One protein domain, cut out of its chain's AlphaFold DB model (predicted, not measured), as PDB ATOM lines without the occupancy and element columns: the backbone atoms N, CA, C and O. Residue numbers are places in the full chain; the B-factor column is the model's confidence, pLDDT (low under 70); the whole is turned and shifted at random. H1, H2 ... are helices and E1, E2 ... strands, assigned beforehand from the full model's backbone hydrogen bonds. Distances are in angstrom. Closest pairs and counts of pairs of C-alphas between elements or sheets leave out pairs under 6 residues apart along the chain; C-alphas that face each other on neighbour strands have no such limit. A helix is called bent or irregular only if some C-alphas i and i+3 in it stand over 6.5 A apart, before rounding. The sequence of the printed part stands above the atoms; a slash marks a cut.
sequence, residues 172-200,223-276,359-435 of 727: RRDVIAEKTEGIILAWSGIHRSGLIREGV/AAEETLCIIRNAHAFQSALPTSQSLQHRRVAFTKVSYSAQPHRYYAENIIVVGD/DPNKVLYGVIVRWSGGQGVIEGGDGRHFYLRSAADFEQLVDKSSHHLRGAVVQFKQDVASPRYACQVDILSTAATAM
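Overview. This is residues 172 to 200, 223 to 276 and 359 to 435 of the 727 residues of the protein "Hypothetical_protein_-_conserved" of Leishmania infantum (UniProt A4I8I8). Two small barrels, each a sheet of five strands curled back on itself and nearly closed, pack on each other along the longest axis with their strands crossed. The first has the strand order E3 E2 E1 E4 E5; the second, E8 E7 E6 E9 E10, closes more loosely, and the short helix H1 packs on it near E6. Both sheets are antiparallel and strongly twisted. The printed part has 160 residues with ten named strands and one named helix, in the order E1 to E8, H1, E9, E10, and is mostly strand. It is compact and rounded, with a radius of gyration of the C-alphas of 15.3 A and spans of 42 by 34 by 30 A.

Arrangement. Start with the hairpin of E1, residues 173 to 188, and E2, residues 193 to 198, where N 185 and O 195 are 2.8 A apart. E3, residues 228 to 231, neighbours E2, with N 196 and O 229 at 2.8 A. E4, residues 251 to 259, neighbours E1, with N 180 and O 254 at 2.8 A, and forms a hairpin with E5, residues 262 to 273, with N 257 and O 267 at 2.9 A. This is a folded sheet, bent back on itself: E3 and E2 face E4 and E5, with E1 as the hinge. Its edge strands E3 and E5 come closest at the C-alphas of Ile 230 and Tyr 267, 4.6 A. Next, E6, residues 363 to 372, E7, residues 375 to 380, and E8, residues 385 to 388, form a meander, each the antiparallel neighbour of the one before; look for N 369 and O 377 at 2.9 A, and N 378 and O 386 at 2.8 A. E9, residues 409 to 414, neighbours E6, with N 364 and O 412 at 2.8 A, and forms a hairpin with E10, residues 422 to 429, with N 411 and O 426 at 2.9 A. This sheet is folded too, E8 and E7 facing E9 and E10, with E6 as the hinge; the closest C-alphas of E8 and E10 are those of Phe 386 and Ala 422, 5.7 A. H1, residues 402 to 405, is on this second sheet at a height of 5.1 A, over none of its strands; it is too short for an O i to N i+4 pair, but its one O i to N i+3 pair is within range. The sheets form a sandwich, two sheets face to face: the parts that face each other are 11.0 A centre to centre, and the strands of the one stand at 83 degrees to those of the other; the closest C-alphas of E1 and E6 are those of Ala 186 and Gly 366, 5.5 A.

Along the chain. Find C-alpha 173 at (184.465, 154.572, 207.728); E1 runs 24.9 A from there and bends by 104 degrees at residue 179. E4 measures 24.1 A and E5 25.8 A. E6 starts at C-alpha 363, (209.137, 162.804, 196.074), and runs 23.9 A; E10 ends at C-alpha 429, (193.573, 158.304, 194.905).

Size, cuts and confidence. The C-alphas farthest apart, of Asp 276 and Lys 400, are 44.1 A apart. Residues 201 to 222 and 277 to 358 are cut out, with C-alpha gaps of 14.9 A and 36.7 A. The links E3 to E4 and E8 to H1 are long. Mean pLDDT of the printed part is 73.7; 49 residues are under 70, among them 232 to 246 and 397 to 404.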
ATOM      1  N   ARG A 172     183.857 150.307 205.572       67.13
ATOM      2  CA  ARG A 172     183.705 150.926 206.893       67.13
ATOM      3  C   ARG A 172     184.497 152.222 206.931       67.13
ATOM      4  O   ARG A 172     185.600 152.293 206.395       67.13
ATOM      5  N   ARG A 173     183.907 153.233 207.556       74.17
ATOM      6  CA  ARG A 173     184.465 154.572 207.728       74.17
ATOM      7  C   ARG A 173     184.843 154.756 209.192       74.17
ATOM      8  O   ARG A 173     183.943 154.795 210.031       74.17
ATOM      9  N   ASP A 174     186.128 154.945 209.461       78.99
ATOM     10  CA  ASP A 174     186.652 155.177 210.804       78.99
ATOM     11  C   ASP A 174     187.154 156.623 210.912       78.99
ATOM     12  O   ASP A 174     187.984 157.083 210.126       78.99
ATOM     13  N   VAL A 175     186.605 157.379 211.867       81.98
ATOM     14  CA  VAL A 175     187.038 158.757 212.139       81.98
ATOM     15  C   VAL A 175     188.237 158.704 213.070       81.98
ATOM     16  O   VAL A 175     188.128 158.207 214.188       81.98
ATOM     17  N   ILE A 176     189.366 159.231 212.613       82.47
ATOM     18  CA  ILE A 176     190.619 159.242 213.375       82.47
ATOM     19  C   ILE A 176     190.718 160.523 214.196       82.47
ATOM     20  O   ILE A 176     191.089 160.485 215.365       82.47
ATOM     21  N   ALA A 177     190.362 161.657 213.588       82.59
ATOM     22  CA  ALA A 177     190.330 162.951 214.253       82.59
ATOM     23  C   ALA A 177     189.191 163.809 213.698       82.59
ATOM     24  O   ALA A 177     189.015 163.927 212.486       82.59
ATOM     25  N   GLU A 178     188.412 164.427 214.583       77.11
ATOM     26  CA  GLU A 178     187.256 165.235 214.175       77.11
ATOM     27  C   GLU A 178     187.651 166.611 213.631       77.11
ATOM     28  O   GLU A 178     186.978 167.133 212.738       77.11
ATOM     29  N   LYS A 179     188.748 167.184 214.141       82.03
ATOM     30  CA  LYS A 179     189.223 168.519 213.782       82.03
ATOM     31  C   LYS A 179     190.749 168.584 213.782       82.03
ATOM     32  O   LYS A 179     191.374 168.753 214.826       82.03
ATOM     33  N   THR A 180     191.319 168.507 212.590       83.24
ATOM     34  CA  THR A 180     192.751 168.629 212.312       83.24
ATOM     35  C   THR A 180     192.997 169.877 211.474       83.24
ATOM     36  O   THR A 180     192.194 170.202 210.602       83.24
ATOM     37  N   GLU A 181     194.098 170.586 211.725       85.55
ATOM     38  CA  GLU A 181     194.534 171.709 210.889       85.55
ATOM     39  C   GLU A 181     195.669 171.296 209.952       85.55
ATOM     40  O   GLU A 181     196.590 170.566 210.326       85.55
ATOM     41  N   GLY A 182     195.623 171.811 208.727       84.22
ATOM     42  CA  GLY A 182     196.646 171.559 207.724       84.22
ATOM     43  C   GLY A 182     196.718 172.636 206.651       84.22
ATOM     44  O   GLY A 182     195.980 173.624 206.669       84.22
ATOM     45  N   ILE A 183     197.636 172.432 205.711       82.76
ATOM     46  CA  ILE A 183     197.833 173.282 204.537       82.76
ATOM     47  C   ILE A 183     197.645 172.436 203.283       82.76
ATOM     48  O   ILE A 183     198.178 171.332 203.191       82.76
ATOM     49  N   ILE A 184     196.901 172.954 202.309       81.28
ATOM     50  CA  ILE A 184     196.747 172.305 201.004       81.28
ATOM     51  C   ILE A 184     198.072 172.402 200.239       81.28
ATOM     52  O   ILE A 184     198.535 173.497 199.924       81.28
ATOM     53  N   LEU A 185     198.673 171.252 199.937       80.13
ATOM     54  CA  LEU A 185     199.912 171.143 199.171       80.13
ATOM     55  C   LEU A 185     199.658 171.166 197.668       80.13
ATOM     56  O   LEU A 185     200.361 171.861 196.956       80.13
ATOM     57  N   ALA A 186     198.664 170.421 197.190       78.85
ATOM     58  CA  ALA A 186     198.313 170.338 195.776       78.85
ATOM     59  C   ALA A 186     196.794 170.404 195.629       78.85
ATOM     60  O   ALA A 186     196.062 169.841 196.444       78.85
ATOM     61  N   TRP A 187     196.318 171.092 194.597       79.06
ATOM     62  CA  TRP A 187     194.893 171.273 194.349       79.06
ATOM     63  C   TRP A 187     194.631 171.445 192.867       79.06
ATOM     64  O   TRP A 187     195.258 172.290 192.234       79.06
ATOM     65  N   SER A 188     193.659 170.698 192.350       74.12
ATOM     66  CA  SER A 188     193.097 170.940 191.029       74.12
ATOM     67  C   SER A 188     191.693 171.512 191.167       74.12
ATOM     68  O   SER A 188     190.765 170.812 191.574       74.12
ATOM     69  N   GLY A 189     191.502 172.770 190.764       67.71
ATOM     70  CA  GLY A 189     190.169 173.388 190.738       67.71
ATOM     71  C   GLY A 189     189.204 172.707 189.758       67.71
ATOM     72  O   GLY A 189     187.992 172.750 189.955       67.71
ATOM     73  N   ILE A 190     189.740 172.034 188.732       64.60
ATOM     74  CA  ILE A 190     188.955 171.317 187.717       64.60
ATOM     75  C   ILE A 190     188.409 170.009 188.288       64.60
ATOM     76  O   ILE A 190     187.219 169.744 188.166       64.60
ATOM     77  N   HIS A 191     189.274 169.208 188.913       66.51
ATOM     78  CA  HIS A 191     188.916 167.867 189.398       66.51
ATOM     79  C   HIS A 191     188.470 167.841 190.854       66.51
ATOM     80  O   HIS A 191     188.038 166.805 191.352       66.51
ATOM     81  N   ARG A 192     188.568 168.990 191.535       70.42
ATOM     82  CA  ARG A 192     188.170 169.193 192.932       70.42
ATOM     83  C   ARG A 192     188.828 168.194 193.888       70.42
ATOM     84  O   ARG A 192     188.255 167.813 194.910       70.42
ATOM     85  N   SER A 193     190.037 167.784 193.529       75.40
ATOM     86  CA  SER A 193     190.879 166.843 194.247       75.40
ATOM     87  C   SER A 193     192.202 167.504 194.613       75.40
ATOM     88  O   SER A 193     192.643 168.477 193.989       75.40
ATOM     89  N   GLY A 194     192.832 166.998 195.664       81.49
ATOM     90  CA  GLY A 194     194.045 167.596 196.195       81.49
ATOM     91  C   GLY A 194     194.625 166.845 197.380       81.49
ATOM     92  O   GLY A 194     194.159 165.768 197.751       81.49
ATOM     93  N   LEU A 195     195.651 167.439 197.979       85.17
ATOM     94  CA  LEU A 195     196.410 166.865 199.083       85.17
ATOM     95  C   LEU A 195     196.619 167.913 200.178       85.17
ATOM     96  O   LEU A 195     196.972 169.055 199.881       85.17
ATOM     97  N   ILE A 196     196.429 167.520 201.435       84.63
ATOM     98  CA  ILE A 196     196.636 168.337 202.633       84.63
ATOM     99  C   ILE A 196     197.792 167.757 203.441       84.63
ATOM    100  O   ILE A 196     197.875 166.545 203.620       84.63
ATOM    101  N   ARG A 197     198.643 168.632 203.976       83.22
ATOM    102  CA  ARG A 197     199.645 168.306 204.992       83.22
ATOM    103  C   ARG A 197     199.187 168.788 206.361       83.22
ATOM    104  O   ARG A 197     198.916 169.974 206.540       83.22
ATOM    105  N   GLU A 198     199.115 167.873 207.311       81.44
ATOM    106  CA  GLU A 198     198.841 168.115 208.726       81.44
ATOM    107  C   GLU A 198     200.045 168.800 209.408       81.44
ATOM    108  O   GLU A 198     201.200 168.505 209.095       81.44
ATOM    109  N   GLY A 199     199.787 169.716 210.351       62.71
ATOM    110  CA  GLY A 199     200.790 170.083 211.366       62.71
ATOM    111  C   GLY A 199     201.687 171.307 211.128       62.71
ATOM    112  O   GLY A 199     202.716 171.425 211.792       62.71
ATOM    113  N   VAL A 200     201.332 172.268 210.266       54.02
ATOM    114  CA  VAL A 200     202.098 173.533 210.183       54.02
ATOM    115  C   VAL A 200     201.688 174.490 211.314       54.02
ATOM    116  O   VAL A 200     200.800 175.327 211.156       54.02
ATOM    117  N   ALA A 223     207.518 158.467 209.414       36.57
ATOM    118  CA  ALA A 223     206.457 159.310 209.957       36.57
ATOM    119  C   ALA A 223     205.812 160.243 208.904       36.57
ATOM    120  O   ALA A 223     204.775 160.847 209.171       36.57
ATOM    121  N   ALA A 224     206.400 160.381 207.708       47.91
ATOM    122  CA  ALA A 224     205.921 161.323 206.689       47.91
ATOM    123  C   ALA A 224     204.536 160.964 206.109       47.91
ATOM    124  O   ALA A 224     203.734 161.866 205.855       47.91
ATOM    125  N   GLU A 225     204.211 159.673 205.958       49.62
ATOM    126  CA  GLU A 225     202.913 159.232 205.414       49.62
ATOM    127  C   GLU A 225     201.734 159.573 206.338       49.62
ATOM    128  O   GLU A 225     200.647 159.898 205.860       49.62
ATOM    129  N   GLU A 226     201.942 159.594 207.661       52.39
ATOM    130  CA  GLU A 226     200.876 159.908 208.624       52.39
ATOM    131  C   GLU A 226     200.414 161.367 208.566       52.39
ATOM    132  O   GLU A 226     199.302 161.683 209.002       52.39
ATOM    133  N   THR A 227     201.232 162.246 207.984       72.95
ATOM    134  CA  THR A 227     200.960 163.686 207.908       72.95
ATOM    135  C   THR A 227     200.158 164.101 206.676       72.95
ATOM    136  O   THR A 227     199.771 165.265 206.573       72.95
ATOM    137  N   LEU A 228     199.885 163.191 205.737       81.52
ATOM    138  CA  LEU A 228     199.228 163.521 204.471       81.52
ATOM    139  C   LEU A 228     197.774 163.040 204.442       81.52
ATOM    140  O   LEU A 228     197.467 161.898 204.775       81.52
ATOM    141  N   CYS A 229     196.865 163.922 204.024       83.15
ATOM    142  CA  CYS A 229     195.434 163.646 203.900       83.15
ATOM    143  C   CYS A 229     194.932 163.989 202.494       83.15
ATOM    144  O   CYS A 229     195.222 165.058 201.957       83.15
ATOM    145  N   ILE A 230     194.157 163.091 201.890       83.44
ATOM    146  CA  ILE A 230     193.689 163.199 200.504       83.44
ATOM    147  C   ILE A 230     192.314 163.875 200.447       83.44
ATOM    148  O   ILE A 230     191.392 163.485 201.165       83.44
ATOM    149  N   ILE A 231     192.149 164.833 199.531       81.16
ATOM    150  CA  ILE A 231     190.855 165.422 199.167       81.16
ATOM    151  C   ILE A 231     190.346 164.724 197.903       81.16
ATOM    152  O   ILE A 231     190.954 164.847 196.839       81.16
ATOM    153  N   ARG A 232     189.229 163.992 198.003       68.79
ATOM    154  CA  ARG A 232     188.672 163.216 196.876       68.79
ATOM    155  C   ARG A 232     187.716 163.990 195.965       68.79
ATOM    156  O   ARG A 232     187.658 163.673 194.782       68.79
ATOM    157  N   ASN A 233     186.931 164.926 196.503       68.05
ATOM    158  CA  ASN A 233     185.952 165.720 195.745       68.05
ATOM    159  C   ASN A 233     185.526 166.967 196.560       68.05
ATOM    160  O   ASN A 233     185.709 167.006 197.776       68.05
ATOM    161  N   ALA A 234     184.883 167.950 195.923       58.48
ATOM    162  CA  ALA A 234     184.292 169.140 196.544       58.48
ATOM    163  C   ALA A 234     183.288 168.854 197.658       58.48
ATOM    164  O   ALA A 234     183.137 169.688 198.544       58.48
ATOM    165  N   HIS A 235     182.619 167.698 197.647       61.00
ATOM    166  CA  HIS A 235     181.735 167.302 198.747       61.00
ATOM    167  C   HIS A 235     182.477 167.137 200.077       61.00
ATOM    168  O   HIS A 235     181.846 167.091 201.125       61.00
ATOM    169  N   ALA A 236     183.810 167.082 200.054       62.46
ATOM    170  CA  ALA A 236     184.601 167.152 201.264       62.46
ATOM    171  C   ALA A 236     184.533 168.530 201.940       62.46
ATOM    172  O   ALA A 236     184.833 168.590 203.119       62.46
ATOM    173  N   PHE A 237     184.155 169.619 201.264       66.97
ATOM    174  CA  PHE A 237     184.096 170.957 201.862       66.97
ATOM    175  C   PHE A 237     182.723 171.246 202.479       66.97
ATOM    176  O   PHE A 237     181.690 170.914 201.903       66.97
ATOM    177  N   GLN A 238     182.700 171.909 203.639       58.63
ATOM    178  CA  GLN A 238     181.441 172.324 204.281       58.63
ATOM    179  C   GLN A 238     180.748 173.487 203.554       58.63
ATOM    180  O   GLN A 238     179.545 173.687 203.716       58.63
ATOM    181  N   SER A 239     181.491 174.263 202.764       55.24
ATOM    182  CA  SER A 239     180.984 175.400 201.999       55.24
ATOM    183  C   SER A 239     181.228 175.210 200.503       55.24
ATOM    184  O   SER A 239     182.237 174.642 200.084       55.24
ATOM    185  N   ALA A 240     180.295 175.697 199.680       53.23
ATOM    186  CA  ALA A 240     180.466 175.721 198.233       53.23
ATOM    187  C   ALA A 240     181.624 176.667 197.879       53.23
ATOM    188  O   ALA A 240     181.514 177.883 198.029       53.23
ATOM    189  N   LEU A 241     182.750 176.106 197.438       55.84
ATOM    190  CA  LEU A 241     183.899 176.890 197.004       55.84
ATOM    191  C   LEU A 241     183.712 177.387 195.561       55.84
ATOM    192  O   LEU A 241     183.245 176.623 194.711       55.84
ATOM    193  N   PRO A 242     184.114 178.632 195.238       46.50
ATOM    194  CA  PRO A 242     184.163 179.086 193.857       46.50
ATOM    195  C   PRO A 242     185.160 178.234 193.062       46.50
ATOM    196  O   PRO A 242     186.339 178.155 193.404       46.50
ATOM    197  N   THR A 243     184.692 177.647 191.959       51.09
ATOM    198  CA  THR A 243     185.442 176.746 191.059       51.09
ATOM    199  C   THR A 243     186.719 177.347 190.459       51.09
ATOM    200  O   THR A 243     187.527 176.623 189.888       51.09
ATOM    201  N   SER A 244     186.919 178.661 190.585       48.80
ATOM    202  CA  SER A 244     188.052 179.391 190.016       48.80
ATOM    203  C   SER A 244     189.197 179.672 190.994       48.80
ATOM    204  O   SER A 244     190.195 180.249 190.576       48.80
ATOM    205  N   GLN A 245     189.076 179.341 192.285       56.20
ATOM    206  CA  GLN A 245     190.150 179.624 193.243       56.20
ATOM    207  C   GLN A 245     191.116 178.444 193.374       56.20
ATOM    208  O   GLN A 245     190.720 177.320 193.691       56.20
ATOM    209  N   SER A 246     192.408 178.722 193.172       66.05
ATOM    210  CA  SER A 246     193.461 177.829 193.647       66.05
ATOM    211  C   SER A 246     193.448 177.845 195.173       66.05
ATOM    212  O   SER A 246     193.598 178.898 195.798       66.05
ATOM    213  N   LEU A 247     193.231 176.678 195.774       72.01
ATOM    214  CA  LEU A 247     193.340 176.492 197.217       72.01
ATOM    215  C   LEU A 247     194.768 176.138 197.648       72.01
ATOM    216  O   LEU A 247     194.986 175.865 198.826       72.01
ATOM    217  N   GLN A 248     195.732 176.120 196.721       72.54
ATOM    218  CA  GLN A 248     197.132 175.832 197.029       72.54
ATOM    219  C   GLN A 248     197.624 176.768 198.144       72.54
ATOM    220  O   GLN A 248     197.323 177.964 198.159       72.54
ATOM    221  N   HIS A 249     198.327 176.199 199.123       72.44
ATOM    222  CA  HIS A 249     198.866 176.872 200.309       72.44
ATOM    223  C   HIS A 249     197.834 177.501 201.263       72.44
ATOM    224  O   HIS A 249     198.210 178.186 202.217       72.44
ATOM    225  N   ARG A 250     196.531 177.256 201.074       75.31
ATOM    226  CA  ARG A 250     195.507 177.702 202.028       75.31
ATOM    227  C   ARG A 250     195.486 176.811 203.264       75.31
ATOM    228  O   ARG A 250     195.634 175.591 203.179       75.31
ATOM    229  N   ARG A 251     195.252 177.442 204.417       80.74
ATOM    230  CA  ARG A 251     195.014 176.752 205.687       80.74
ATOM    231  C   ARG A 251     193.603 176.188 205.703       80.74
ATOM    232  O   ARG A 251     192.652 176.872 205.323       80.74
ATOM    233  N   VAL A 252     193.473 174.957 206.171       82.89
ATOM    234  CA  VAL A 252     192.196 174.258 206.271       82.89
ATOM    235  C   VAL A 252     192.070 173.531 207.602       82.89
ATOM    236  O   VAL A 252     193.057 173.028 208.134       82.89
ATOM    237  N   ALA A 253     190.849 173.465 208.119       83.98
ATOM    238  CA  ALA A 253     190.454 172.576 209.202       83.98
ATOM    239  C   ALA A 253     189.589 171.452 208.623       83.98
ATOM    240  O   ALA A 253     188.729 171.730 207.794       83.98
ATOM    241  N   PHE A 254     189.804 170.199 209.015       85.25
ATOM    242  CA  PHE A 254     189.112 169.051 208.420       85.25
ATOM    243  C   PHE A 254     188.960 167.886 209.405       85.25
ATOM    244  O   PHE A 254     189.651 167.814 210.419       85.25
ATOM    245  N   THR A 255     188.061 166.959 209.086       83.69
ATOM    246  CA  THR A 255     187.914 165.661 209.748       83.69
ATOM    247  C   THR A 255     188.800 164.640 209.030       83.69
ATOM    248  O   THR A 255     188.646 164.427 207.826       83.69
ATOM    249  N   LYS A 256     189.718 164.003 209.763       86.18
ATOM    250  CA  LYS A 256     190.605 162.944 209.262       86.18
ATOM    251  C   LYS A 256     189.916 161.587 209.377       86.18
ATOM    252  O   LYS A 256     189.503 161.181 210.466       86.18
ATOM    253  N   VAL A 257     189.813 160.884 208.256       82.73
ATOM    254  CA  VAL A 257     189.047 159.639 208.126       82.73
ATOM    255  C   VAL A 257     189.889 158.573 207.430       82.73
ATOM    256  O   VAL A 257     190.624 158.880 206.494       82.73
ATOM    257  N   SER A 258     189.774 157.318 207.856       81.12
ATOM    258  CA  SER A 258     190.253 156.157 207.101       81.12
ATOM    259  C   SER A 258     189.080 155.288 206.659       81.12
ATOM    260  O   SER A 258     188.003 155.278 207.262       81.12
ATOM    261  N   TYR A 259     189.290 154.554 205.571       74.66
ATOM    262  CA  TYR A 259     188.315 153.597 205.068       74.66
ATOM    263  C   TYR A 259     188.884 152.186 205.154       74.66
ATOM    264  O   TYR A 259     190.051 151.973 204.830       74.66
ATOM    265  N   SER A 260     188.057 151.198 205.492       71.82
ATOM    266  CA  SER A 260     188.492 149.796 205.606       71.82
ATOM    267  C   SER A 260     189.056 149.221 204.307       71.82
ATOM    268  O   SER A 260     189.846 148.285 204.344       71.82
ATOM    269  N   ALA A 261     188.660 149.779 203.160       66.86
ATOM    270  CA  ALA A 261     189.203 149.407 201.858       66.86
ATOM    271  C   ALA A 261     190.665 149.855 201.673       66.86
ATOM    272  O   ALA A 261     191.380 149.276 200.862       66.86
ATOM    273  N   GLN A 262     191.098 150.903 202.382       69.13
ATOM    274  CA  GLN A 262     192.431 151.500 202.266       69.13
ATOM    275  C   GLN A 262     192.908 151.999 203.642       69.13
ATOM    276  O   GLN A 262     192.964 153.207 203.874       69.13
ATOM    277  N   PRO A 263     193.252 151.082 204.566       66.33
ATOM    278  CA  PRO A 263     193.568 151.430 205.953       66.33
ATOM    279  C   PRO A 263     194.844 152.274 206.098       66.33
ATOM    280  O   PRO A 263     194.997 152.979 207.088       66.33
ATOM    281  N   HIS A 264     195.737 152.235 205.106       72.16
ATOM    282  CA  HIS A 264     197.002 152.980 205.089       72.16
ATOM    283  C   HIS A 264     196.875 154.404 204.525       72.16
ATOM    284  O   HIS A 264     197.874 155.103 204.410       72.16
ATOM    285  N   ARG A 265     195.672 154.832 204.113       76.49
ATOM    286  CA  ARG A 265     195.446 156.153 203.508       76.49
ATOM    287  C   ARG A 265     194.450 156.957 204.331       76.49
ATOM    288  O   ARG A 265     193.401 156.450 204.729       76.49
ATOM    289  N   TYR A 266     194.768 158.233 204.518       83.26
ATOM    290  CA  TYR A 266     193.931 159.176 205.245       83.26
ATOM    291  C   TYR A 266     193.238 160.146 204.293       83.26
ATOM    292  O   TYR A 266     193.825 160.647 203.334       83.26
ATOM    293  N   TYR A 267     191.974 160.419 204.584       83.09
ATOM    294  CA  TYR A 267     191.089 161.267 203.800       83.09
ATOM    295  C   TYR A 267     190.645 162.466 204.621       83.09
ATOM    296  O   TYR A 267     190.408 162.354 205.824       83.09
ATOM    297  N   ALA A 268     190.533 163.610 203.955       82.52
ATOM    298  CA  ALA A 268     189.986 164.822 204.536       82.52
ATOM    299  C   ALA A 268     188.518 164.979 204.127       82.52
ATOM    300  O   ALA A 268     188.199 165.093 202.943       82.52
ATOM    301  N   GLU A 269     187.635 165.006 205.119       79.00
ATOM    302  CA  GLU A 269     186.212 165.325 204.984       79.00
ATOM    303  C   GLU A 269     185.882 166.583 205.803       79.00
ATOM    304  O   GLU A 269     186.661 166.994 206.661       79.00
ATOM    305  N   ASN A 270     184.718 167.196 205.570       75.26
ATOM    306  CA  ASN A 270     184.248 168.387 206.291       75.26
ATOM    307  C   ASN A 270     185.271 169.540 206.355       75.26
ATOM    308  O   ASN A 270     185.423 170.206 207.377       75.26
ATOM    309  N   ILE A 271     185.978 169.765 205.255       74.83
ATOM    310  CA  ILE A 271     187.028 170.756 205.098       74.83
ATOM    311  C   ILE A 271     186.429 172.166 205.178       74.83
ATOM    312  O   ILE A 271     185.503 172.526 204.449       74.83
ATOM    313  N   ILE A 272     187.008 172.983 206.049       78.88
ATOM    314  CA  ILE A 272     186.721 174.398 206.250       78.88
ATOM    315  C   ILE A 272     187.996 175.164 205.918       78.88
ATOM    316  O   ILE A 272     189.043 174.917 206.513       78.88
ATOM    317  N   VAL A 273     187.926 176.112 204.987       75.99
ATOM    318  CA  VAL A 273     189.059 176.998 204.688       75.99
ATOM    319  C   VAL A 273     189.174 178.049 205.791       75.99
ATOM    320  O   VAL A 273     188.219 178.770 206.068       75.99
ATOM    321  N   VAL A 274     190.336 178.120 206.442       72.15
ATOM    322  CA  VAL A 274     190.600 179.032 207.560       72.15
ATOM    323  C   VAL A 274     191.095 180.375 207.020       72.15
ATOM    324  O   VAL A 274     192.122 180.442 206.343       72.15
ATOM    325  N   GLY A 275     190.378 181.449 207.355       63.67
ATOM    326  CA  GLY A 275     190.687 182.832 206.975       63.67
ATOM    327  C   GLY A 275     189.541 183.510 206.223       63.67
ATOM    328  O   GLY A 275     188.580 182.857 205.821       63.67
ATOM    329  N   ASP A 276     189.645 184.827 206.026       54.81
ATOM    330  CA  ASP A 276     188.683 185.575 205.214       54.81
ATOM    331  C   ASP A 276     188.704 185.031 203.776       54.81
ATOM    332  O   ASP A 276     189.615 185.317 202.988       54.81
ATOM    333  N   ASP A 359     217.254 166.671 193.283       57.02
ATOM    334  CA  ASP A 359     217.497 165.592 194.217       57.02
ATOM    335  C   ASP A 359     216.729 164.361 193.706       57.02
ATOM    336  O   ASP A 359     215.492 164.361 193.719       57.02
ATOM    337  N   PRO A 360     217.427 163.321 193.207       56.29
ATOM    338  CA  PRO A 360     216.793 162.159 192.586       56.29
ATOM    339  C   PRO A 360     215.925 161.360 193.569       56.29
ATOM    340  O   PRO A 360     215.135 160.514 193.149       56.29
ATOM    341  N   ASN A 361     216.059 161.618 194.872       62.30
ATOM    342  CA  ASN A 361     215.295 160.953 195.922       62.30
ATOM    343  C   ASN A 361     214.094 161.770 196.416       62.30
ATOM    344  O   ASN A 361     213.338 161.293 197.267       62.30
ATOM    345  N   LYS A 362     213.891 162.978 195.885       71.82
ATOM    346  CA  LYS A 362     212.798 163.851 196.298       71.82
ATOM    347  C   LYS A 362     211.484 163.426 195.649       71.82
ATOM    348  O   LYS A 362     211.351 163.396 194.426       71.82
ATOM    349  N   VAL A 363     210.501 163.131 196.494       80.18
ATOM    350  CA  VAL A 363     209.137 162.804 196.074       80.18
ATOM    351  C   VAL A 363     208.324 164.093 196.003       80.18
ATOM    352  O   VAL A 363     208.308 164.890 196.942       80.18
ATOM    353  N   LEU A 364     207.672 164.314 194.867       83.18
ATOM    354  CA  LEU A 364     206.775 165.434 194.615       83.18
ATOM    355  C   LEU A 364     205.328 164.942 194.590       83.18
ATOM    356  O   LEU A 364     205.048 163.793 194.250       83.18
ATOM    357  N   TYR A 365     204.404 165.840 194.921       84.32
ATOM    358  CA  TYR A 365     202.969 165.568 194.914       84.32
ATOM    359  C   TYR A 365     202.260 166.483 193.927       84.32
ATOM    360  O   TYR A 365     202.604 167.661 193.785       84.32
ATOM    361  N   GLY A 366     201.242 165.947 193.264       83.72
ATOM    362  CA  GLY A 366     200.459 166.701 192.301       83.72
ATOM    363  C   GLY A 366     199.148 166.025 191.935       83.72
ATOM    364  O   GLY A 366     198.788 164.974 192.470       83.72
ATOM    365  N   VAL A 367     198.427 166.648 191.009       83.96
ATOM    366  CA  VAL A 367     197.161 166.135 190.478       83.96
ATOM    367  C   VAL A 367     197.267 165.988 188.968       83.96
ATOM    368  O   VAL A 367     197.723 166.899 188.279       83.96
ATOM    369  N   ILE A 368     196.819 164.856 188.423       84.07
ATOM    370  CA  ILE A 368     196.759 164.652 186.971       84.07
ATOM    371  C   ILE A 368     195.638 165.524 186.396       84.07
ATOM    372  O   ILE A 368     194.458 165.190 186.474       84.07
ATOM    373  N   VAL A 369     195.984 166.644 185.769       80.59
ATOM    374  CA  VAL A 369     194.994 167.565 185.185       80.59
ATOM    375  C   VAL A 369     194.525 167.074 183.815       80.59
ATOM    376  O   VAL A 369     193.357 167.253 183.431       80.59
ATOM    377  N   ARG A 370     195.429 166.408 183.086       79.09
ATOM    378  CA  ARG A 370     195.199 165.871 181.746       79.09
ATOM    379  C   ARG A 370     195.770 164.466 181.623       79.09
ATOM    380  O   ARG A 370     196.914 164.233 181.992       79.09
ATOM    381  N   TRP A 371     194.990 163.580 181.016       77.70
ATOM    382  CA  TRP A 371     195.428 162.253 180.607       77.70
ATOM    383  C   TRP A 371     194.705 161.861 179.315       77.70
ATOM    384  O   TRP A 371     193.475 161.839 179.267       77.70
ATOM    385  N   SER A 372     195.455 161.643 178.236       72.01
ATOM    386  CA  SER A 372     194.900 161.330 176.914       72.01
ATOM    387  C   SER A 372     195.952 160.686 176.018       72.01
ATOM    388  O   SER A 372     197.067 161.196 175.929       72.01
ATOM    389  N   GLY A 373     195.596 159.612 175.305       64.28
ATOM    390  CA  GLY A 373     196.485 159.001 174.307       64.28
ATOM    391  C   GLY A 373     197.776 158.406 174.884       64.28
ATOM    392  O   GLY A 373     198.779 158.353 174.182       64.28
ATOM    393  N   GLY A 374     197.767 158.001 176.160       71.40
ATOM    394  CA  GLY A 374     198.942 157.470 176.864       71.40
ATOM    395  C   GLY A 374     199.902 158.532 177.409       71.40
ATOM    396  O   GLY A 374     200.906 158.169 178.005       71.40
ATOM    397  N   GLN A 375     199.593 159.819 177.235       80.88
ATOM    398  CA  GLN A 375     200.365 160.944 177.766       80.88
ATOM    399  C   GLN A 375     199.531 161.754 178.756       80.88
ATOM    400  O   GLN A 375     198.296 161.781 178.685       80.88
ATOM    401  N   GLY A 376     200.204 162.471 179.654       81.17
ATOM    402  CA  GLY A 376     199.528 163.251 180.684       81.17
ATOM    403  C   GLY A 376     200.300 164.456 181.190       81.17
ATOM    404  O   GLY A 376     201.456 164.674 180.835       81.17
ATOM    405  N   VAL A 377     199.619 165.244 182.019       86.71
ATOM    406  CA  VAL A 377     200.177 166.411 182.707       86.71
ATOM    407  C   VAL A 377     199.758 166.366 184.169       86.71
ATOM    408  O   VAL A 377     198.563 166.286 184.469       86.71
ATOM    409  N   ILE A 378     200.746 166.440 185.055       85.79
ATOM    410  CA  ILE A 378     200.593 166.582 186.499       85.79
ATOM    411  C   ILE A 378     200.819 168.049 186.853       85.79
ATOM    412  O   ILE A 378     201.837 168.628 186.484       85.79
ATOM    413  N   GLU A 379     199.880 168.646 187.573       83.80
ATOM    414  CA  GLU A 379     200.061 169.940 188.226       83.80
ATOM    415  C   GLU A 379     200.594 169.697 189.636       83.80
ATOM    416  O   GLU A 379     199.926 169.072 190.466       83.80
ATOM    417  N   GLY A 380     201.835 170.121 189.871       80.21
ATOM    418  CA  GLY A 380     202.481 170.067 191.173       80.21
ATOM    419  C   GLY A 380     201.936 171.126 192.128       80.21
ATOM    420  O   GLY A 380     201.297 172.096 191.724       80.21
ATOM    421  N   GLY A 381     202.222 170.950 193.417       69.42
ATOM    422  CA  GLY A 381     201.835 171.907 194.457       69.42
ATOM    423  C   GLY A 381     202.454 173.303 194.337       69.42
ATOM    424  O   GLY A 381     201.935 174.257 194.899       69.42
ATOM    425  N   ASP A 382     203.543 173.429 193.582       71.21
ATOM    426  CA  ASP A 382     204.228 174.680 193.248       71.21
ATOM    427  C   ASP A 382     203.671 175.357 191.977       71.21
ATOM    428  O   ASP A 382     204.256 176.319 191.475       71.21
ATOM    429  N   GLY A 383     202.577 174.826 191.416       69.20
ATOM    430  CA  GLY A 383     201.986 175.274 190.156       69.20
ATOM    431  C   GLY A 383     202.793 174.877 188.914       69.20
ATOM    432  O   GLY A 383     202.445 175.281 187.801       69.20
ATOM    433  N   ARG A 384     203.878 174.097 189.055       77.45
ATOM    434  CA  ARG A 384     204.642 173.601 187.905       77.45
ATOM    435  C   ARG A 384     203.939 172.405 187.279       77.45
ATOM    436  O   ARG A 384     203.389 171.542 187.957       77.45
ATOM    437  N   HIS A 385     204.005 172.338 185.955       85.58
ATOM    438  CA  HIS A 385     203.495 171.204 185.196       85.58
ATOM    439  C   HIS A 385     204.608 170.201 184.901       85.58
ATOM    440  O   HIS A 385     205.635 170.564 184.323       85.58
ATOM    441  N   PHE A 386     204.357 168.939 185.235       86.11
ATOM    442  CA  PHE A 386     205.207 167.803 184.902       86.11
ATOM    443  C   PHE A 386     204.509 166.927 183.866       86.11
ATOM    444  O   PHE A 386     203.317 166.641 183.979       86.11
ATOM    445  N   TYR A 387     205.236 166.508 182.839       87.69
ATOM    446  CA  TYR A 387     204.687 165.713 181.744       87.69
ATOM    447  C   TYR A 387     204.890 164.216 181.989       87.69
ATOM    448  O   TYR A 387     205.928 163.792 182.494       87.69
ATOM    449  N   LEU A 388     203.911 163.414 181.580       84.88
ATOM    450  CA  LEU A 388     203.976 161.953 181.563       84.88
ATOM    451  C   LEU A 388     204.134 161.487 180.118       84.88
ATOM    452  O   LEU A 388     203.335 161.875 179.258       84.88
ATOM    453  N   ARG A 389     205.159 160.673 179.844       81.38
ATOM    454  CA  ARG A 389     205.472 160.196 178.486       81.38
ATOM    455  C   ARG A 389     204.602 159.021 178.090       81.38
ATOM    456  O   ARG A 389     204.254 158.892 176.917       81.38
ATOM    457  N   SER A 390     204.329 158.145 179.047       79.21
ATOM    458  CA  SER A 390     203.664 156.875 178.802       79.21
ATOM    459  C   SER A 390     202.962 156.372 180.059       79.21
ATOM    460  O   SER A 390     203.316 156.733 181.178       79.21
ATOM    461  N   ALA A 391     202.032 155.435 179.882       76.35
ATOM    462  CA  ALA A 391     201.506 154.624 180.979       76.35
ATOM    463  C   ALA A 391     202.603 153.801 181.697       76.35
ATOM    464  O   ALA A 391     202.384 153.339 182.808       76.35
ATOM    465  N   ALA A 392     203.784 153.636 181.084       77.76
ATOM    466  CA  ALA A 392     204.941 152.977 181.696       77.76
ATOM    467  C   ALA A 392     205.589 153.783 182.835       77.76
ATOM    468  O   ALA A 392     206.360 153.221 183.605       77.76
ATOM    469  N   ASP A 393     205.294 155.082 182.936       82.68
ATOM    470  CA  ASP A 393     205.808 155.918 184.023       82.68
ATOM    471  C   ASP A 393     205.077 155.637 185.351       82.68
ATOM    472  O   ASP A 393     205.542 156.090 186.396       82.68
ATOM    473  N   PHE A 394     203.960 154.896 185.320       82.61
ATOM    474  CA  PHE A 394     203.194 154.511 186.503       82.61
ATOM    475  C   PHE A 394     203.746 153.243 187.148       82.61
ATOM    476  O   PHE A 394     204.045 152.265 186.466       82.61
ATOM    477  N   GLU A 395     203.804 153.227 188.478       81.55
ATOM    478  CA  GLU A 395     204.148 152.015 189.234       81.55
ATOM    479  C   GLU A 395     202.987 151.008 189.272       81.55
ATOM    480  O   GLU A 395     203.190 149.798 189.376       81.55
ATOM    481  N   GLN A 396     201.754 151.506 189.151       76.58
ATOM    482  CA  GLN A 396     200.541 150.699 189.122       76.58
ATOM    483  C   GLN A 396     200.158 150.334 187.682       76.58
ATOM    484  O   GLN A 396     200.316 151.126 186.755       76.58
ATOM    485  N   LEU A 397     199.583 149.142 187.494       61.93
ATOM    486  CA  LEU A 397     199.017 148.731 186.209       61.93
ATOM    487  C   LEU A 397     197.804 149.605 185.864       61.93
ATOM    488  O   LEU A 397     196.738 149.475 186.463       61.93
ATOM    489  N   VAL A 398     197.970 150.478 184.872       62.55
ATOM    490  CA  VAL A 398     196.903 151.331 184.340       62.55
ATOM    491  C   VAL A 398     196.194 150.614 183.189       62.55
ATOM    492  O   VAL A 398     196.820 150.243 182.195       62.55
ATOM    493  N   ASP A 399     194.876 150.437 183.305       60.52
ATOM    494  CA  ASP A 399     194.053 149.832 182.254       60.52
ATOM    495  C   ASP A 399     193.938 150.734 181.004       60.52
ATOM    496  O   ASP A 399     194.068 151.960 181.060       60.52
ATOM    497  N   LYS A 400     193.638 150.129 179.849       49.73
ATOM    498  CA  LYS A 400     193.434 150.804 178.556       49.73
ATOM    499  C   LYS A 400     192.356 151.895 178.636       49.73
ATOM    500  O   LYS A 400     192.451 152.896 177.926       49.73
ATOM    501  N   SER A 401     191.380 151.750 179.536       55.68
ATOM    502  CA  SER A 401     190.297 152.706 179.818       55.68
ATOM    503  C   SER A 401     190.704 153.833 180.794       55.68
ATOM    504  O   SER A 401     189.987 154.212 181.719       55.68
ATOM    505  N   SER A 402     191.883 154.414 180.591       63.66
ATOM    506  CA  SER A 402     192.587 155.279 181.554       63.66
ATOM    507  C   SER A 402     192.017 156.696 181.771       63.66
ATOM    508  O   SER A 402     192.636 157.523 182.437       63.66
ATOM    509  N   HIS A 403     190.821 157.007 181.265       64.78
ATOM    510  CA  HIS A 403     190.184 158.320 181.462       64.78
ATOM    511  C   HIS A 403     189.919 158.651 182.940       64.78
ATOM    512  O   HIS A 403     189.951 159.819 183.319       64.78
ATOM    513  N   HIS A 404     189.723 157.625 183.771       65.91
ATOM    514  CA  HIS A 404     189.498 157.743 185.213       65.91
ATOM    515  C   HIS A 404     190.723 158.256 185.995       65.91
ATOM    516  O   HIS A 404     190.596 158.641 187.154       65.91
ATOM    517  N   LEU A 405     191.913 158.279 185.379       74.30
ATOM    518  CA  LEU A 405     193.110 158.862 185.995       74.30
ATOM    519  C   LEU A 405     193.074 160.387 186.036       74.30
ATOM    520  O   LEU A 405     193.856 161.014 186.749       74.30
ATOM    521  N   ARG A 406     192.186 161.007 185.260       75.40
ATOM    522  CA  ARG A 406     192.029 162.452 185.271       75.40
ATOM    523  C   ARG A 406     191.504 162.886 186.645       75.40
ATOM    524  O   ARG A 406     190.496 162.377 187.117       75.40
ATOM    525  N   GLY A 407     192.213 163.800 187.294       73.29
ATOM    526  CA  GLY A 407     191.932 164.219 188.662       73.29
ATOM    527  C   GLY A 407     192.534 163.333 189.743       73.29
ATOM    528  O   GLY A 407     192.326 163.616 190.924       73.29
ATOM    529  N   ALA A 408     193.286 162.293 189.382       78.63
ATOM    530  CA  ALA A 408     193.967 161.473 190.367       78.63
ATOM    531  C   ALA A 408     195.064 162.271 191.085       78.63
ATOM    532  O   ALA A 408     195.842 162.994 190.457       78.63
ATOM    533  N   VAL A 409     195.118 162.117 192.406       82.60
ATOM    534  CA  VAL A 409     196.196 162.627 193.253       82.60
ATOM    535  C   VAL A 409     197.339 161.623 193.187       82.60
ATOM    536  O   VAL A 409     197.131 160.430 193.426       82.60
ATOM    537  N   VAL A 410     198.530 162.101 192.841       85.59
ATOM    538  CA  VAL A 410     199.704 161.262 192.587       85.59
ATOM    539  C   VAL A 410     200.913 161.738 193.376       85.59
ATOM    540  O   VAL A 410     201.073 162.935 193.636       85.59
ATOM    541  N   GLN A 411     201.775 160.785 193.708       87.95
ATOM    542  CA  GLN A 411     203.162 161.044 194.072       87.95
ATOM    543  C   GLN A 411     204.062 160.646 192.902       87.95
ATOM    544  O   GLN A 411     203.754 159.703 192.175       87.95
ATOM    545  N   PHE A 412     205.138 161.383 192.669       88.17
ATOM    546  CA  PHE A 412     206.040 161.127 191.551       88.17
ATOM    547  C   PHE A 412     207.447 161.632 191.857       88.17
ATOM    548  O   PHE A 412     207.646 162.477 192.729       88.17
ATOM    549  N   LYS A 413     208.428 161.146 191.100       87.25
ATOM    550  CA  LYS A 413     209.781 161.701 191.083       87.25
ATOM    551  C   LYS A 413     210.014 162.479 189.801       87.25
ATOM    552  O   LYS A 413     209.392 162.234 188.768       87.25
ATOM    553  N   GLN A 414     210.906 163.451 189.881       85.74
ATOM    554  CA  GLN A 414     211.345 164.211 188.722       85.74
ATOM    555  C   GLN A 414     212.399 163.397 187.963       85.74
ATOM    556  O   GLN A 414     213.348 162.904 188.572       85.74
ATOM    557  N   ASP A 415     212.250 163.245 186.645       84.81
ATOM    558  CA  ASP A 415     213.262 162.546 185.853       84.81
ATOM    559  C   ASP A 415     214.579 163.335 185.851       84.81
ATOM    560  O   ASP A 415     214.631 164.488 185.417       84.81
ATOM    561  N   VAL A 416     215.653 162.682 186.299       79.67
ATOM    562  CA  VAL A 416     217.011 163.238 186.367       79.67
ATOM    563  C   VAL A 416     217.505 163.645 184.979       79.67
ATOM    564  O   VAL A 416     218.176 164.664 184.833       79.67
ATOM    565  N   ALA A 417     217.160 162.868 183.947       77.52
ATOM    566  CA  ALA A 417     217.577 163.148 182.577       77.52
ATOM    567  C   ALA A 417     216.756 164.268 181.929       77.52
ATOM    568  O   ALA A 417     217.198 164.896 180.966       77.52
ATOM    569  N   SER A 418     215.533 164.503 182.397       80.77
ATOM    570  CA  SER A 418     214.636 165.496 181.819       80.77
ATOM    571  C   SER A 418     213.698 166.047 182.895       80.77
ATOM    572  O   SER A 418     212.580 165.553 183.039       80.77
ATOM    573  N   PRO A 419     214.086 167.130 183.600       79.39
ATOM    574  CA  PRO A 419     213.388 167.618 184.794       79.39
ATOM    575  C   PRO A 419     211.943 168.085 184.552       79.39
ATOM    576  O   PRO A 419     211.214 168.398 185.487       79.39
ATOM    577  N   ARG A 420     211.493 168.157 183.299       81.18
ATOM    578  CA  ARG A 420     210.096 168.457 182.953       81.18
ATOM    579  C   ARG A 420     209.182 167.235 183.000       81.18
ATOM    580  O   ARG A 420     207.968 167.404 182.949       81.18
ATOM    581  N   TYR A 421     209.740 166.031 183.054       85.38
ATOM    582  CA  TYR A 421     208.976 164.795 183.067       85.38
ATOM    583  C   TYR A 421     208.915 164.207 184.471       85.38
ATOM    584  O   TYR A 421     209.872 164.284 185.241       85.38
ATOM    585  N   ALA A 422     207.772 163.607 184.774       85.59
ATOM    586  CA  ALA A 422     207.591 162.785 185.954       85.59
ATOM    587  C   ALA A 422     207.937 161.324 185.629       85.59
ATOM    588  O   ALA A 422     207.661 160.843 184.528       85.59
ATOM    589  N   CYS A 423     208.532 160.625 186.588       85.50
ATOM    590  CA  CYS A 423     208.795 159.190 186.563       85.50
ATOM    591  C   CYS A 423     208.396 158.566 187.911       85.50
ATOM    592  O   CYS A 423     208.233 159.289 188.896       85.50
ATOM    593  N   GLN A 424     208.236 157.237 187.957       84.54
ATOM    594  CA  GLN A 424     207.831 156.508 189.174       84.54
ATOM    595  C   GLN A 424     206.558 157.105 189.793       84.54
ATOM    596  O   GLN A 424     206.536 157.556 190.936       84.54
ATOM    597  N   VAL A 425     205.515 157.210 188.972       84.95
ATOM    598  CA  VAL A 425     204.258 157.861 189.334       84.95
ATOM    599  C   VAL A 425     203.366 156.847 190.032       84.95
ATOM    600  O   VAL A 425     202.932 155.860 189.438       84.95
ATOM    601  N   ASP A 426     203.055 157.109 191.292       84.67
ATOM    602  CA  ASP A 426     202.185 156.277 192.107       84.67
ATOM    603  C   ASP A 426     200.866 157.005 192.414       84.67
ATOM    604  O   ASP A 426     200.831 158.185 192.779       84.67
ATOM    605  N   ILE A 427     199.748 156.302 192.215       82.57
ATOM    606  CA  ILE A 427     198.398 156.859 192.333       82.57
ATOM    607  C   ILE A 427     197.897 156.693 193.771       82.57
ATOM    608  O   ILE A 427     197.583 155.588 194.236       82.57
ATOM    609  N   LEU A 428     197.745 157.822 194.466       76.49
ATOM    610  CA  LEU A 428     197.277 157.886 195.852       76.49
ATOM    611  C   LEU A 428     195.747 157.850 195.962       76.49
ATOM    612  O   LEU A 428     195.193 157.272 196.893       76.49
ATOM    613  N   SER A 429     195.029 158.452 195.018       72.87
ATOM    614  CA  SER A 429     193.573 158.304 194.905       72.87
ATOM    615  C   SER A 429     193.114 158.789 193.545       72.87
ATOM    616  O   SER A 429     193.582 159.819 193.068       72.87
ATOM    617  N   THR A 430     192.147 158.102 192.952       70.25
ATOM    618  CA  THR A 430     191.381 158.619 191.814       70.25
ATOM    619  C   THR A 430     190.319 159.607 192.301       70.25
ATOM    620  O   THR A 430     189.907 159.565 193.469       70.25
ATOM    621  N   ALA A 431     189.900 160.527 191.428       62.16
ATOM    622  CA  ALA A 431     188.749 161.383 191.693       62.16
ATOM    623  C   ALA A 431     187.470 160.535 191.610       62.16
ATOM    624  O   ALA A 431     187.310 159.751 190.675       62.16
ATOM    625  N   ALA A 432     186.569 160.673 192.587       57.93
ATOM    626  CA  ALA A 432     185.275 159.995 192.538       57.93
ATOM    627  C   ALA A 432     184.405 160.674 191.475       57.93
ATOM    628  O   ALA A 432     184.105 161.864 191.603       57.93
ATOM    629  N   THR A 433     184.024 159.928 190.438       48.50
ATOM    630  CA  THR A 433     183.262 160.468 189.296       48.50
ATOM    631  C   THR A 433     181.768 160.193 189.415       48.50
ATOM    632  O   THR A 433     180.973 160.942 188.859       48.50
ATOM    633  N   ALA A 434     181.368 159.171 190.181       42.78
ATOM    634  CA  ALA A 434     179.972 158.770 190.301       42.78
ATOM    635  C   ALA A 434     179.434 158.896 191.734       42.78
ATOM    636  O   ALA A 434     180.058 158.477 192.709       42.78
ATOM    637  N   MET A 435     178.190 159.371 191.869       43.36
ATOM    638  CA  MET A 435     177.468 159.402 193.151       43.36
ATOM    639  C   MET A 435     177.330 158.016 193.803       43.36
ATOM    640  O   MET A 435     177.178 157.925 195.017       43.36
TER     641      MET A 435